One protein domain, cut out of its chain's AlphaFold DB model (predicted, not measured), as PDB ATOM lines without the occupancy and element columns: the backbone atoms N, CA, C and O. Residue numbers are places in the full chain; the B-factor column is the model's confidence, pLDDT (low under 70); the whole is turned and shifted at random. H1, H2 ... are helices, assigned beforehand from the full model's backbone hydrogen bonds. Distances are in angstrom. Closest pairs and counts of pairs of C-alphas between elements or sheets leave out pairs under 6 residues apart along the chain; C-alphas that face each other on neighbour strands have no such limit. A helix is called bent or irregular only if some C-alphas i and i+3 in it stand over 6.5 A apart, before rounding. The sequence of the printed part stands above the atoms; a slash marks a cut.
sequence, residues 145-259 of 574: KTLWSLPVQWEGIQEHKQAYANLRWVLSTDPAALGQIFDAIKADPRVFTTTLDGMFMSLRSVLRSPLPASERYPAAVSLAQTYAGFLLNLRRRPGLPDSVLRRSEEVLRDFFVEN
ATOM      1  N   LYS A 145      52.223   8.959 113.016       83.94
ATOM      2  CA  LYS A 145      51.304   8.150 113.835       83.94
ATOM      3  C   LYS A 145      51.749   6.690 113.873       83.94
ATOM      4  O   LYS A 145      51.772   6.084 114.940       83.94
ATOM      5  N   THR A 146      52.130   6.154 112.720       84.00
ATOM      6  CA  THR A 146      52.631   4.791 112.551       84.00
ATOM      7  C   THR A 146      53.934   4.618 113.316       84.00
ATOM      8  O   THR A 146      54.049   3.682 114.103       84.00
ATOM      9  N   LEU A 147      54.874   5.564 113.179       83.81
ATOM     10  CA  LEU A 147      56.118   5.554 113.949       83.81
ATOM     11  C   LEU A 147      55.844   5.523 115.459       83.81
ATOM     12  O   LEU A 147      56.406   4.691 116.165       83.81
ATOM     13  N   TRP A 148      54.967   6.401 115.950       85.00
ATOM     14  CA  TRP A 148      54.679   6.530 117.382       85.00
ATOM     15  C   TRP A 148      53.857   5.373 117.962       85.00
ATOM     16  O   TRP A 148      53.800   5.214 119.179       85.00
ATOM     17  N   SER A 149      53.228   4.569 117.103       86.56
ATOM     18  CA  SER A 149      52.519   3.351 117.502       86.56
ATOM     19  C   SER A 149      53.434   2.137 117.675       86.56
ATOM     20  O   SER A 149      53.000   1.132 118.237       86.56
ATOM     21  N   LEU A 150      54.690   2.212 117.213       86.50
ATOM     22  CA  LEU A 150      55.642   1.125 117.408       86.50
ATOM     23  C   LEU A 150      55.929   0.950 118.913       86.50
ATOM     24  O   LEU A 150      56.170   1.948 119.599       86.50
ATOM     25  N   PRO A 151      55.968  -0.291 119.439       86.75
ATOM     26  CA  PRO A 151      56.308  -0.572 120.834       86.75
ATOM     27  C   PRO A 151      57.822  -0.418 121.063       86.75
ATOM     28  O   PRO A 151      58.558  -1.377 121.295       86.75
ATOM     29  N   VAL A 152      58.298   0.819 120.952       86.19
ATOM     30  CA  VAL A 152      59.705   1.212 121.007       86.19
ATOM     31  C   VAL A 152      59.916   2.139 122.195       86.19
ATOM     32  O   VAL A 152      59.144   3.068 122.428       86.19
ATOM     33  N   GLN A 153      60.997   1.916 122.939       86.38
ATOM     34  CA  GLN A 153      61.452   2.878 123.933       86.38
ATOM     35  C   GLN A 153      62.198   4.014 123.226       86.38
ATOM     36  O   GLN A 153      63.261   3.801 122.646       86.38
ATOM     37  N   TRP A 154      61.641   5.224 123.279       85.69
ATOM     38  CA  TRP A 154      62.252   6.413 122.687       85.69
ATOM     39  C   TRP A 154      63.405   6.916 123.557       85.69
ATOM     40  O   TRP A 154      63.191   7.523 124.609       85.69
ATOM     41  N   GLU A 155      64.639   6.641 123.128       75.94
ATOM     42  CA  GLU A 155      65.841   7.051 123.854       75.94
ATOM     43  C   GLU A 155      65.950   8.585 123.897       75.94
ATOM     44  O   GLU A 155      65.771   9.268 122.884       75.94
ATOM     45  N   GLY A 156      66.254   9.131 125.080       75.44
ATOM     46  CA  GLY A 156      66.551  10.555 125.256       75.44
ATOM     47  C   GLY A 156      65.368  11.500 125.011       75.44
ATOM     48  O   GLY A 156      65.565  12.670 124.695       75.44
ATOM     49  N   ILE A 157      64.121  11.017 125.073       81.38
ATOM     50  CA  ILE A 157      62.950  11.823 124.692       81.38
ATOM     51  C   ILE A 157      62.798  13.109 125.521       81.38
ATOM     52  O   ILE A 157      62.314  14.117 125.004       81.38
ATOM     53  N   GLN A 158      63.217  13.101 126.792       77.56
ATOM     54  CA  GLN A 158      63.113  14.271 127.667       77.56
ATOM     55  C   GLN A 158      64.212  15.297 127.376       77.56
ATOM     56  O   GLN A 158      63.953  16.498 127.401       77.56
ATOM     57  N   GLU A 159      65.410  14.820 127.053       75.00
ATOM     58  CA  GLU A 159      66.598  15.600 126.726       75.00
ATOM     59  C   GLU A 159      66.513  16.186 125.305       75.00
ATOM     60  O   GLU A 159      67.010  17.279 125.047       75.00
ATOM     61  N   HIS A 160      65.816  15.495 124.395       77.44
ATOM     62  CA  HIS A 160      65.716  15.825 122.970       77.44
ATOM     63  C   HIS A 160      64.283  16.181 122.530       77.44
ATOM     64  O   HIS A 160      63.915  15.973 121.372       77.44
ATOM     65  N   LYS A 161      63.461  16.754 123.425       83.94
ATOM     66  CA  LYS A 161      62.049  17.106 123.148       83.94
ATOM     67  C   LYS A 161      61.861  17.866 121.841       83.94
ATOM     68  O   LYS A 161      60.984  17.522 121.055       83.94
ATOM     69  N   GLN A 162      62.693  18.879 121.594       82.12
ATOM     70  CA  GLN A 162      62.596  19.691 120.381       82.12
ATOM     71  C   GLN A 162      62.938  18.890 119.117       82.12
ATOM     72  O   GLN A 162      62.291  19.060 118.089       82.12
ATOM     73  N   ALA A 163      63.909  17.981 119.190       83.31
ATOM     74  CA  ALA A 163      64.288  17.128 118.069       83.31
ATOM     75  C   ALA A 163      63.158  16.150 117.698       83.31
ATOM     76  O   ALA A 163      62.802  16.024 116.526       83.31
ATOM     77  N   TYR A 164      62.520  15.531 118.696       85.44
ATOM     78  CA  TYR A 164      61.338  14.688 118.485       85.44
ATOM     79  C   TYR A 164      60.111  15.491 118.039       85.44
ATOM     80  O   TYR A 164      59.353  15.025 117.189       85.44
ATOM     81  N   ALA A 165      59.933  16.719 118.532       87.12
ATOM     82  CA  ALA A 165      58.893  17.614 118.034       87.12
ATOM     83  C   ALA A 165      59.099  17.929 116.547       87.12
ATOM     84  O   ALA A 165      58.123  17.962 115.800       87.12
ATOM     85  N   ASN A 166      60.352  18.082 116.097       87.81
ATOM     86  CA  ASN A 166      60.654  18.355 114.695       87.81
ATOM     87  C   ASN A 166      60.256  17.205 113.751       87.81
ATOM     88  O   ASN A 166      59.841  17.448 112.614       87.81
ATOM     89  N   LEU A 167      60.315  15.956 114.229       89.25
ATOM     90  CA  LEU A 167      59.963  14.774 113.435       89.25
ATOM     91  C   LEU A 167      58.520  14.781 112.940       89.25
ATOM     92  O   LEU A 167      58.259  14.244 111.866       89.25
ATOM     93  N   ARG A 168      57.589  15.406 113.674       87.44
ATOM     94  CA  ARG A 168      56.181  15.478 113.251       87.44
ATOM     95  C   ARG A 168      56.026  16.146 111.888       87.44
ATOM     96  O   ARG A 168      55.179  15.735 111.107       87.44
ATOM     97  N   TRP A 169      56.864  17.143 111.595       87.81
ATOM     98  CA  TRP A 169      56.853  17.836 110.311       87.81
ATOM     99  C   TRP A 169      57.597  17.033 109.244       87.81
ATOM    100  O   TRP A 169      57.094  16.907 108.133       87.81
ATOM    101  N   VAL A 170      58.742  16.426 109.583       88.25
ATOM    102  CA  VAL A 170      59.527  15.576 108.661       88.25
ATOM    103  C   VAL A 170      58.713  14.383 108.152       88.25
ATOM    104  O   VAL A 170      58.761  14.047 106.969       88.25
ATOM    105  N   LEU A 171      57.960  13.751 109.051       88.56
ATOM    106  CA  LEU A 171      57.130  12.578 108.780       88.56
ATOM    107  C   LEU A 171      55.713  12.949 108.320       88.56
ATOM    108  O   LEU A 171      54.881  12.062 108.123       88.56
ATOM    109  N   SER A 172      55.426  14.242 108.144       83.25
ATOM    110  CA  SER A 172      54.134  14.696 107.646       83.25
ATOM    111  C   SER A 172      53.998  14.435 106.148       83.25
ATOM    112  O   SER A 172      54.929  14.621 105.355       83.25
ATOM    113  N   THR A 173      52.802  14.024 105.743       78.38
ATOM    114  CA  THR A 173      52.384  13.992 104.338       78.38
ATOM    115  C   THR A 173      51.757  15.313 103.893       78.38
ATOM    116  O   THR A 173      51.616  15.523 102.691       78.38
ATOM    117  N   ASP A 174      51.437  16.214 104.828       85.00
ATOM    118  CA  ASP A 174      50.863  17.531 104.552       85.00
ATOM    119  C   ASP A 174      51.937  18.518 104.038       85.00
ATOM    120  O   ASP A 174      52.890  18.840 104.764       85.00
ATOM    121  N   PRO A 175      51.796  19.045 102.804       84.69
ATOM    122  CA  PRO A 175      52.706  20.043 102.254       84.69
ATOM    123  C   PRO A 175      52.802  21.330 103.081       84.69
ATOM    124  O   PRO A 175      53.867  21.953 103.075       84.69
ATOM    125  N   ALA A 176      51.735  21.734 103.782       86.62
ATOM    126  CA  ALA A 176      51.735  22.944 104.602       86.62
ATOM    127  C   ALA A 176      52.609  22.762 105.852       86.62
ATOM    128  O   ALA A 176      53.481  23.589 106.125       86.62
ATOM    129  N   ALA A 177      52.463  21.633 106.552       85.00
ATOM    130  CA  ALA A 177      53.341  21.243 107.655       85.00
ATOM    131  C   ALA A 177      54.824  21.143 107.235       85.00
ATOM    132  O   ALA A 177      55.708  21.572 107.977       85.00
ATOM    133  N   LEU A 178      55.108  20.624 106.034       86.75
ATOM    134  CA  LEU A 178      56.469  20.613 105.479       86.75
ATOM    135  C   LEU A 178      56.980  22.025 105.153       86.75
ATOM    136  O   LEU A 178      58.158  22.308 105.346       86.75
ATOM    137  N   GLY A 179      56.109  22.921 104.684       89.69
ATOM    138  CA  GLY A 179      56.435  24.334 104.481       89.69
ATOM    139  C   GLY A 179      56.915  25.002 105.769       89.69
ATOM    140  O   GLY A 179      57.986  25.598 105.777       89.69
ATOM    141  N   GLN A 180      56.198  24.788 106.878       91.31
ATOM    142  CA  GLN A 180      56.532  25.379 108.179       91.31
ATOM    143  C   GLN A 180      57.943  25.020 108.661       91.31
ATOM    144  O   GLN A 180      58.658  25.888 109.157       91.31
ATOM    145  N   ILE A 181      58.372  23.759 108.515       93.44
ATOM    146  CA  ILE A 181      59.728  23.371 108.929       93.44
ATOM    147  C   ILE A 181      60.796  23.951 107.993       93.44
ATOM    148  O   ILE A 181      61.875  24.310 108.455       93.44
ATOM    149  N   PHE A 182      60.506  24.110 106.699       94.44
ATOM    150  CA  PHE A 182      61.429  24.778 105.778       94.44
ATOM    151  C   PHE A 182      61.562  26.269 106.083       94.44
ATOM    152  O   PHE A 182      62.683  26.776 106.094       94.44
ATOM    153  N   ASP A 183      60.459  26.947 106.391       93.69
ATOM    154  CA  ASP A 183      60.472  28.351 106.799       93.69
ATOM    155  C   ASP A 183      61.231  28.530 108.120       93.69
ATOM    156  O   ASP A 183      62.049  29.441 108.246       93.69
ATOM    157  N   ALA A 184      61.053  27.608 109.070       93.50
ATOM    158  CA  ALA A 184      61.815  27.595 110.315       93.50
ATOM    159  C   ALA A 184      63.323  27.391 110.079       93.50
ATOM    160  O   ALA A 184      64.129  28.094 110.680       93.50
ATOM    161  N   ILE A 185      63.717  26.481 109.179       94.12
ATOM    162  CA  ILE A 185      65.127  26.266 108.803       94.12
ATOM    163  C   ILE A 185      65.707  27.485 108.081       94.12
ATOM    164  O   ILE A 185      66.874  27.823 108.271       94.12
ATOM    165  N   LYS A 186      64.906  28.150 107.246       93.06
ATOM    166  CA  LYS A 186      65.308  29.379 106.562       93.06
ATOM    167  C   LYS A 186      65.557  30.514 107.555       93.06
ATOM    168  O   LYS A 186      66.524  31.250 107.390       93.06
ATOM    169  N   ALA A 187      64.690  30.646 108.559       93.56
ATOM    170  CA  ALA A 187      64.804  31.658 109.603       93.56
ATOM    171  C   ALA A 187      65.960  31.371 110.578       93.56
ATOM    172  O   ALA A 187      66.675  32.292 110.963       93.56
ATOM    173  N   ASP A 188      66.164  30.106 110.953       92.06
ATOM    174  CA  ASP A 188      67.274  29.666 111.798       92.06
ATOM    175  C   ASP A 188      67.862  28.338 111.280       92.06
ATOM    176  O   ASP A 188      67.297  27.261 111.518       92.06
ATOM    177  N   PRO A 189      69.044  28.370 110.630       88.50
ATOM    178  CA  PRO A 189      69.694  27.173 110.095       88.50
ATOM    179  C   PRO A 189      69.966  26.087 111.146       88.50
ATOM    180  O   PRO A 189      70.073  24.910 110.797       88.50
ATOM    181  N   ARG A 190      70.044  26.434 112.441       84.38
ATOM    182  CA  ARG A 190      70.256  25.463 113.532       84.38
ATOM    183  C   ARG A 190      69.077  24.505 113.696       84.38
ATOM    184  O   ARG A 190      69.271  23.377 114.151       84.38
ATOM    185  N   VAL A 191      67.875  24.901 113.267       88.62
ATOM    186  CA  VAL A 191      66.689  24.028 113.247       88.62
ATOM    187  C   VAL A 191      66.935  22.798 112.372       88.62
ATOM    188  O   VAL A 191      66.446  21.714 112.696       88.62
ATOM    189  N   PHE A 192      67.738  22.918 111.309       92.19
ATOM    190  CA  PHE A 192      68.101  21.776 110.471       92.19
ATOM    191  C   PHE A 192      68.910  20.739 111.254       92.19
ATOM    192  O   PHE A 192      68.571  19.558 111.226       92.19
ATOM    193  N   THR A 193      69.905  21.169 112.033       80.81
ATOM    194  CA  THR A 193      70.708  20.279 112.887       80.81
ATOM    195  C   THR A 193      69.845  19.557 113.920       80.81
ATOM    196  O   THR A 193      69.938  18.339 114.056       80.81
ATOM    197  N   THR A 194      68.943  20.273 114.598       84.00
ATOM    198  CA  THR A 194      68.006  19.671 115.567       84.00
ATOM    199  C   THR A 194      67.041  18.686 114.898       84.00
ATOM    200  O   THR A 194      66.655  17.680 115.490       84.00
ATOM    201  N   THR A 195      66.674  18.938 113.641       90.62
ATOM    202  CA  THR A 195      65.843  18.030 112.837       90.62
ATOM    203  C   THR A 195      66.595  16.748 112.480       90.62
ATOM    204  O   THR A 195      66.049  15.659 112.650       90.62
ATOM    205  N   LEU A 196      67.863  16.857 112.068       86.38
ATOM    206  CA  LEU A 196      68.731  15.697 111.855       86.38
ATOM    207  C   LEU A 196      68.909  14.885 113.150       86.38
ATOM    208  O   LEU A 196      68.878  13.660 113.103       86.38
ATOM    209  N   ASP A 197      69.014  15.527 114.317       81.12
ATOM    210  CA  ASP A 197      69.112  14.812 115.605       81.12
ATOM    211  C   ASP A 197      67.857  13.980 115.879       81.12
ATOM    212  O   ASP A 197      67.958  12.812 116.245       81.12
ATOM    213  N   GLY A 198      66.671  14.519 115.587       87.19
ATOM    214  CA  GLY A 198      65.418  13.768 115.693       87.19
ATOM    215  C   GLY A 198      65.390  12.562 114.751       87.19
ATOM    216  O   GLY A 198      65.041  11.448 115.154       87.19
ATOM    217  N   MET A 199      65.810  12.755 113.498       90.88
ATOM    218  CA  MET A 199      65.895  11.680 112.499       90.88
ATOM    219  C   MET A 199      66.849  10.569 112.951       90.88
ATOM    220  O   MET A 199      66.505   9.390 112.866       90.88
ATOM    221  N   PHE A 200      68.010  10.929 113.499       84.38
ATOM    222  CA  PHE A 200      68.966   9.972 114.044       84.38
ATOM    223  C   PHE A 200      68.397   9.213 115.250       84.38
ATOM    224  O   PHE A 200      68.422   7.982 115.269       84.38
ATOM    225  N   MET A 201      67.864   9.927 116.247       83.94
ATOM    226  CA  MET A 201      67.397   9.322 117.501       83.94
ATOM    227  C   MET A 201      66.223   8.369 117.287       83.94
ATOM    228  O   MET A 201      66.167   7.305 117.903       83.94
ATOM    229  N   SER A 202      65.317   8.706 116.370       89.12
ATOM    230  CA  SER A 202      64.197   7.833 116.015       89.12
ATOM    231  C   SER A 202      64.648   6.565 115.286       89.12
ATOM    232  O   SER A 202      64.248   5.473 115.686       89.12
ATOM    233  N   LEU A 203      65.524   6.679 114.280       85.94
ATOM    234  CA  LEU A 203      66.115   5.516 113.608       85.94
ATOM    235  C   LEU A 203      66.846   4.613 114.602       85.94
ATOM    236  O   LEU A 203      66.634   3.403 114.611       85.94
ATOM    237  N   ARG A 204      67.665   5.207 115.473       80.75
ATOM    238  CA  ARG A 204      68.392   4.498 116.528       80.75
ATOM    239  C   ARG A 204      67.443   3.783 117.491       80.75
ATOM    240  O   ARG A 204      67.673   2.612 117.778       80.75
ATOM    241  N   SER A 205      66.386   4.452 117.953       86.50
ATOM    242  CA  SER A 205      65.391   3.864 118.861       86.50
ATOM    243  C   SER A 205      64.697   2.663 118.212       86.50
ATOM    244  O   SER A 205      64.613   1.600 118.823       86.50
ATOM    245  N   VAL A 206      64.289   2.778 116.941       85.56
ATOM    246  CA  VAL A 206      63.700   1.657 116.189       85.56
ATOM    247  C   VAL A 206      64.699   0.511 116.045       85.56
ATOM    248  O   VAL A 206      64.369  -0.627 116.366       85.56
ATOM    249  N   LEU A 207      65.933   0.790 115.627       78.50
ATOM    250  CA  LEU A 207      66.961  -0.231 115.406       78.50
ATOM    251  C   LEU A 207      67.362  -0.958 116.703       78.50
ATOM    252  O   LEU A 207      67.591  -2.165 116.693       78.50
ATOM    253  N   ARG A 208      67.378  -0.270 117.844       77.88
ATOM    254  CA  ARG A 208      67.701  -0.872 119.148       77.88
ATOM    255  C   ARG A 208      66.515  -1.489 119.880       77.88
ATOM    256  O   ARG A 208      66.709  -2.134 120.908       77.88
ATOM    257  N   SER A 209      65.305  -1.280 119.376       81.12
ATOM    258  CA  SER A 209      64.094  -1.783 120.011       81.12
ATOM    259  C   SER A 209      64.092  -3.314 120.134       81.12
ATOM    260  O   SER A 209      64.746  -4.010 119.349       81.12
ATOM    261  N   PRO A 210      63.304  -3.869 121.071       77.81
ATOM    262  CA  PRO A 210      63.101  -5.311 121.172       77.81
ATOM    263  C   PRO A 210      62.227  -5.890 120.041       77.81
ATOM    264  O   PRO A 210      61.912  -7.076 120.086       77.81
ATOM    265  N   LEU A 211      61.837  -5.097 119.032       77.31
ATOM    266  CA  LEU A 211      61.012  -5.556 117.910       77.31
ATOM    267  C   LEU A 211      61.643  -6.758 117.190       77.31
ATOM    268  O   LEU A 211      62.864  -6.767 116.995       77.31
ATOM    269  N   PRO A 212      60.853  -7.731 116.704       74.81
ATOM    270  CA  PRO A 212      61.360  -8.782 115.826       74.81
ATOM    271  C   PRO A 212      62.099  -8.193 114.616       74.81
ATOM    272  O   PRO A 212      61.703  -7.155 114.086       74.81
ATOM    273  N   ALA A 213      63.165  -8.850 114.140       69.00
ATOM    274  CA  ALA A 213      63.948  -8.355 112.998       69.00
ATOM    275  C   ALA A 213      63.084  -8.122 111.739       69.00
ATOM    276  O   ALA A 213      63.322  -7.166 110.999       69.00
ATOM    277  N   SER A 214      62.047  -8.949 111.558       69.94
ATOM    278  CA  SER A 214      61.041  -8.858 110.492       69.94
ATOM    279  C   SER A 214      60.196  -7.583 110.525       69.94
ATOM    280  O   SER A 214      59.668  -7.195 109.493       69.94
ATOM    281  N   GLU A 215      60.075  -6.921 111.674       77.06
ATOM    282  CA  GLU A 215      59.350  -5.650 111.828       77.06
ATOM    283  C   GLU A 215      60.322  -4.472 111.919       77.06
ATOM    284  O   GLU A 215      60.118  -3.409 111.331       77.06
ATOM    285  N   ARG A 216      61.440  -4.691 112.613       81.69
ATOM    286  CA  ARG A 216      62.451  -3.679 112.898       81.69
ATOM    287  C   ARG A 216      63.148  -3.161 111.645       81.69
ATOM    288  O   ARG A 216      63.297  -1.951 111.480       81.69
ATOM    289  N   TYR A 217      63.586  -4.067 110.769       75.12
ATOM    290  CA  TYR A 217      64.310  -3.693 109.555       75.12
ATOM    291  C   TYR A 217      63.407  -2.938 108.563       75.12
ATOM    292  O   TYR A 217      63.788  -1.836 108.164       75.12
ATOM    293  N   PRO A 218      62.185  -3.412 108.235       75.50
ATOM    294  CA  PRO A 218      61.263  -2.640 107.404       75.50
ATOM    295  C   PRO A 218      60.908  -1.270 107.985       75.50
ATOM    296  O   PRO A 218      60.859  -0.296 107.234       75.50
ATOM    297  N   ALA A 219      60.719  -1.155 109.305       82.94
ATOM    298  CA  ALA A 219      60.470   0.134 109.950       82.94
ATOM    299  C   ALA A 219      61.652   1.105 109.771       82.94
ATOM    300  O   ALA A 219      61.459   2.253 109.367       82.94
ATOM    301  N   ALA A 220      62.884   0.636 109.990       82.12
ATOM    302  CA  ALA A 220      64.090   1.440 109.796       82.12
ATOM    303  C   ALA A 220      64.284   1.870 108.329       82.12
ATOM    304  O   ALA A 220      64.581   3.035 108.065       82.12
ATOM    305  N   VAL A 221      64.064   0.965 107.368       77.44
ATOM    306  CA  VAL A 221      64.128   1.280 105.930       77.44
ATOM    307  C   VAL A 221      63.052   2.299 105.541       77.44
ATOM    308  O   VAL A 221      63.338   3.255 104.820       77.44
ATOM    309  N   SER A 222      61.831   2.154 106.061       83.38
ATOM    310  CA  SER A 222      60.723   3.084 105.791       83.38
ATOM    311  C   SER A 222      61.010   4.492 106.324       83.38
ATOM    312  O   SER A 222      60.734   5.487 105.644       83.38
ATOM    313  N   LEU A 223      61.618   4.599 107.511       88.44
ATOM    314  CA  LEU A 223      62.097   5.876 108.049       88.44
ATOM    315  C   LEU A 223      63.200   6.470 107.181       88.44
ATOM    316  O   LEU A 223      63.098   7.627 106.781       88.44
ATOM    317  N   ALA A 224      64.212   5.673 106.835       83.38
ATOM    318  CA  ALA A 224      65.332   6.105 106.007       83.38
ATOM    319  C   ALA A 224      64.872   6.671 104.653       83.38
ATOM    320  O   ALA A 224      65.322   7.737 104.235       83.38
ATOM    321  N   GLN A 225      63.910   6.019 103.997       84.00
ATOM    322  CA  GLN A 225      63.325   6.512 102.748       84.00
ATOM    323  C   GLN A 225      62.512   7.796 102.941       84.00
ATOM    324  O   GLN A 225      62.601   8.718 102.127       84.00
ATOM    325  N   THR A 226      61.740   7.886 104.027       88.31
ATOM    326  CA  THR A 226      60.966   9.095 104.345       88.31
ATOM    327  C   THR A 226      61.895  10.287 104.584       88.31
ATOM    328  O   THR A 226      61.663  11.381 104.068       88.31
ATOM    329  N   TYR A 227      63.003  10.050 105.282       92.12
ATOM    330  CA  TYR A 227      64.069  11.009 105.545       92.12
ATOM    331  C   TYR A 227      64.809  11.434 104.279       92.12
ATOM    332  O   TYR A 227      65.002  12.630 104.058       92.12
ATOM    333  N   ALA A 228      65.130  10.491 103.394       87.38
ATOM    334  CA  ALA A 228      65.679  10.794 102.077       87.38
ATOM    335  C   ALA A 228      64.742  11.709 101.271       87.38
ATOM    336  O   ALA A 228      65.179  12.704 100.689       87.38
ATOM    337  N   GLY A 229      63.439  11.409 101.280       89.19
ATOM    338  CA  GLY A 229      62.412  12.216 100.625       89.19
ATOM    339  C   GLY A 229      62.318  13.636 101.192       89.19
ATOM    340  O   GLY A 229      62.230  14.598 100.428       89.19
ATOM    341  N   PHE A 230      62.393  13.784 102.517       92.62
ATOM    342  CA  PHE A 230      62.452  15.090 103.175       92.62
ATOM    343  C   PHE A 230      63.670  15.906 102.716       92.62
ATOM    344  O   PHE A 230      63.503  17.045 102.275       92.62
ATOM    345  N   LEU A 231      64.873  15.320 102.735       92.38
ATOM    346  CA  LEU A 231      66.106  15.999 102.317       92.38
ATOM    347  C   LEU A 231      66.086  16.376 100.825       92.38
ATOM    348  O   LEU A 231      66.500  17.474 100.456       92.38
ATOM    349  N   LEU A 232      65.543  15.513  99.962       90.25
ATOM    350  CA  LEU A 232      65.348  15.818  98.540       90.25
ATOM    351  C   LEU A 232      64.393  16.997  98.318       90.25
ATOM    352  O   LEU A 232      64.647  17.835  97.453       90.25
ATOM    353  N   ASN A 233      63.305  17.071  99.086       90.44
ATOM    354  CA  ASN A 233      62.368  18.191  99.014       90.44
ATOM    355  C   ASN A 233      63.002  19.483  99.522       90.44
ATOM    356  O   ASN A 233      62.840  20.520  98.881       90.44
ATOM    357  N   LEU A 234      63.764  19.409 100.614       91.50
ATOM    358  CA  LEU A 234      64.504  20.537 101.166       91.50
ATOM    359  C   LEU A 234      65.450  21.140 100.114       91.50
ATOM    360  O   LEU A 234      65.419  22.343  99.887       91.50
ATOM    361  N   ARG A 235      66.187  20.312  99.364       89.50
ATOM    362  CA  ARG A 235      67.092  20.774  98.290       89.50
ATOM    363  C   ARG A 235      66.411  21.506  97.136       89.50
ATOM    364  O   ARG A 235      67.057  22.273  96.430       89.50
ATOM    365  N   ARG A 236      65.126  21.242  96.903       88.88
ATOM    366  CA  ARG A 236      64.345  21.881  95.834       88.88
ATOM    367  C   ARG A 236      63.728  23.206  96.279       88.88
ATOM    368  O   ARG A 236      63.096  23.872  95.462       88.88
ATOM    369  N   ARG A 237      63.858  23.581  97.559       89.19
ATOM    370  CA  ARG A 237      63.266  24.812  98.085       89.19
ATOM    371  C   ARG A 237      64.160  26.019  97.801       89.19
ATOM    372  O   ARG A 237      65.318  26.026  98.216       89.19
ATOM    373  N   PRO A 238      63.631  27.055  97.130       89.25
ATOM    374  CA  PRO A 238      64.387  28.270  96.885       89.25
ATOM    375  C   PRO A 238      64.600  29.062  98.182       89.25
ATOM    376  O   PRO A 238      63.721  29.129  99.043       89.25
ATOM    377  N   GLY A 239      65.757  29.716  98.288       91.12
ATOM    378  CA  GLY A 239      66.060  30.657  99.368       91.12
ATOM    379  C   GLY A 239      66.463  30.026 100.700       91.12
ATOM    380  O   GLY A 239      66.405  30.718 101.714       91.12
ATOM    381  N   LEU A 240      66.844  28.745 100.721       93.06
ATOM    382  CA  LEU A 240      67.527  28.146 101.868       93.06
ATOM    383  C   LEU A 240      69.028  28.485 101.853       93.06
ATOM    384  O   LEU A 240      69.591  28.646 100.770       93.06
ATOM    385  N   PRO A 241      69.692  28.554 103.021       91.44
ATOM    386  CA  PRO A 241      71.132  28.791 103.092       91.44
ATOM    387  C   PRO A 241      71.949  27.684 102.409       91.44
ATOM    388  O   PRO A 241      71.670  26.495 102.591       91.44
ATOM    389  N   ASP A 242      73.030  28.055 101.719       85.94
ATOM    390  CA  ASP A 242      73.924  27.106 101.033       85.94
ATOM    391  C   ASP A 242      74.539  26.064 101.975       85.94
ATOM    392  O   ASP A 242      74.755  24.914 101.584       85.94
ATOM    393  N   SER A 243      74.801  26.445 103.229       80.94
ATOM    394  CA  SER A 243      75.297  25.532 104.263       80.94
ATOM    395  C   SER A 243      74.309  24.397 104.533       80.94
ATOM    396  O   SER A 243      74.717  23.242 104.613       80.94
ATOM    397  N   VAL A 244      73.008  24.697 104.592       87.62
ATOM    398  CA  VAL A 244      71.938  23.706 104.774       87.62
ATOM    399  C   VAL A 244      71.822  22.816 103.536       87.62
ATOM    400  O   VAL A 244      71.740  21.595 103.665       87.62
ATOM    401  N   LEU A 245      71.856  23.398 102.334       89.62
ATOM    402  CA  LEU A 245      71.742  22.647 101.080       89.62
ATOM    403  C   LEU A 245      72.893  21.648 100.910       89.62
ATOM    404  O   LEU A 245      72.646  20.462 100.685       89.62
ATOM    405  N   ARG A 246      74.137  22.098 101.103       82.19
ATOM    406  CA  ARG A 246      75.337  21.250 101.047       82.19
ATOM    407  C   ARG A 246      75.284  20.138 102.090       82.19
ATOM    408  O   ARG A 246      75.456  18.967 101.764       82.19
ATOM    409  N   ARG A 247      74.941  20.495 103.331       79.19
ATOM    410  CA  ARG A 247      74.790  19.548 104.440       79.19
ATOM    411  C   ARG A 247      73.720  18.493 104.146       79.19
ATOM    412  O   ARG A 247      73.926  17.312 104.407       79.19
ATOM    413  N   SER A 248      72.585  18.893 103.573       87.00
ATOM    414  CA  SER A 248      71.511  17.966 103.196       87.00
ATOM    415  C   SER A 248      71.938  16.981 102.107       87.00
ATOM    416  O   SER A 248      71.554  15.814 102.154       87.00
ATOM    417  N   GLU A 249      72.758  17.425 101.152       83.12
ATOM    418  CA  GLU A 249      73.304  16.582 100.092       83.12
ATOM    419  C   GLU A 249      74.294  15.554 100.634       83.12
ATOM    420  O   GLU A 249      74.199  14.382 100.271       83.12
ATOM    421  N   GLU A 250      75.183  15.965 101.537       74.44
ATOM    422  CA  GLU A 250      76.104  15.061 102.226       74.44
ATOM    423  C   GLU A 250      75.339  13.973 102.983       74.44
ATOM    424  O   GLU A 250      75.579  12.790 102.764       74.44
ATOM    425  N   VAL A 251      74.361  14.350 103.817       75.69
ATOM    426  CA  VAL A 251      73.576  13.376 104.594       75.69
ATOM    427  C   VAL A 251      72.800  12.427 103.680       75.69
ATOM    428  O   VAL A 251      72.793  11.215 103.899       75.69
ATOM    429  N   LEU A 252      72.165  12.959 102.632       80.50
ATOM    430  CA  LEU A 252      71.405  12.164 101.673       80.50
ATOM    431  C   LEU A 252      72.298  11.136 100.968       80.50
ATOM    432  O   LEU A 252      71.960   9.951 100.950       80.50
ATOM    433  N   ARG A 253      73.427  11.581 100.404       71.06
ATOM    434  CA  ARG A 253      74.375  10.724  99.683       71.06
ATOM    435  C   ARG A 253      74.975   9.670 100.609       71.06
ATOM    436  O   ARG A 253      74.984   8.498 100.257       71.06
ATOM    437  N   ASP A 254      75.443  10.087 101.780       59.50
ATOM    438  CA  ASP A 254      76.329   9.267 102.605       59.50
ATOM    439  C   ASP A 254      75.582   8.259 103.492       59.50
ATOM    440  O   ASP A 254      76.172   7.249 103.875       59.50
ATOM    441  N   PHE A 255      74.304   8.506 103.813       62.97
ATOM    442  CA  PHE A 255      73.545   7.669 104.753       62.97
ATOM    443  C   PHE A 255      72.287   7.034 104.174       62.97
ATOM    444  O   PHE A 255      71.919   5.937 104.601       62.97
ATOM    445  N   PHE A 256      71.627   7.698 103.224       69.50
ATOM    446  CA  PHE A 256      70.285   7.307 102.798       69.50
ATOM    447  C   PHE A 256      70.208   6.740 101.382       69.50
ATOM    448  O   PHE A 256      69.434   5.817 101.156       69.50
ATOM    449  N   VAL A 257      71.009   7.233 100.433       62.31
ATOM    450  CA  VAL A 257      71.031   6.682  99.063       62.31
ATOM    451  C   VAL A 257      71.627   5.272  99.039       62.31
ATOM    452  O   VAL A 257      71.139   4.412  98.312       62.31
ATOM    453  N   GLU A 258      72.640   5.017  99.865       52.72
ATOM    454  CA  GLU A 258      73.334   3.725  99.921       52.72
ATOM    455  C   GLU A 258      72.822   2.806 101.049       52.72
ATOM    456  O   GLU A 258      73.367   1.727 101.239       52.72
ATOM    457  N   ASN A 259      71.810   3.216 101.832       55.50
ATOM    458  CA  ASN A 259      71.328   2.521 103.046       55.50
ATOM    459  C   ASN A 259      72.415   2.146 104.078       55.50
ATOM    460  O   ASN A 259      72.141   1.397 105.019       55.50
TER     461      ASN A 259
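Overview. This is residues 145 to 259 of the 574 residues of an uncharacterized protein of Elusimicrobia bacterium (UniProt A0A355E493). Three long helices, H4, H5 and H6, make a triangular up-and-down bundle, each running against the one before it. On the side away from H6, H2 crosses H4 at nearly a right angle, H3 slants from the end of H2 to the start of H4, and the short H1 sits off to one side near H5. The printed part has 115 residues with six named helices, H1 to H6 in order along the chain, and no named strand; the class is all helix. It is compact, with a radius of gyration of the C-alphas of 13.9 A, and spans 43 by 31 by 24 A.

Arrangement. H1, residues 145 to 149, touches no helix but is near H5, residues 213 to 235. H2, residues 161 to 170, touches H4, residues 190 to 208, about perpendicular at 89 degrees; their closest C-alphas, of Ala 163 and Gly 198, are 4.3 A apart. H2 only just touches H5, with 3 pairs of C-alphas within 8 A, the closest those of Val 170 and Phe 230 at 6.2 A. H3, residues 175 to 187, touches H2 with residues 177 to 181 alone, at a steep tilt of 51 degrees, opposite ways; the closest C-alphas, of Trp 169 and Ala 177, are 5.6 A apart. H3 and H4 touch only at the corner, and only just, with 3 pairs of C-alphas within 8 A; the closest, of Ile 185 and Val 191, are 5.2 A apart. H4 and H5 form a helical hairpin at a shallow tilt of 14 degrees, with the C-alphas of Leu 203 and Ala 220 closest at 5.9 A. H5 and H6, residues 242 to 257, form another at 28 degrees, with those of Arg 235 and Leu 245 closest at 5.7 A. H4 and H6 are close but not clearly touching. Every O i to N i+4 pair is within hydrogen-bond range in H1, H3 and H4, against 4 of 6 in H2, 18 of 19 in H5 and 11 of 12 in H6.

Along the chain. H1 begins at C-alpha 145 (51.304, 8.150, 113.835). From first to last C-alpha, H2 is 14.8 A, H3 18.3 A and H4 27.0 A long. H5, the longest helix, measures 32.8 A. H6, 20.7 A long, ends at C-alpha 257 (71.031, 6.682, 99.063) and is only just irregular: C-alphas 254 and 257 are 6.9 A apart.

Size, cuts and confidence. The two C-alphas farthest apart, of Pro 212 and Gly 239, are 43.0 A apart. The printed part has no cut. The link from H1 to H2, 11 residues, is long. The mean pLDDT of the printed part is 83.7; residues 213 to 214 and 254 to 259 are under 70.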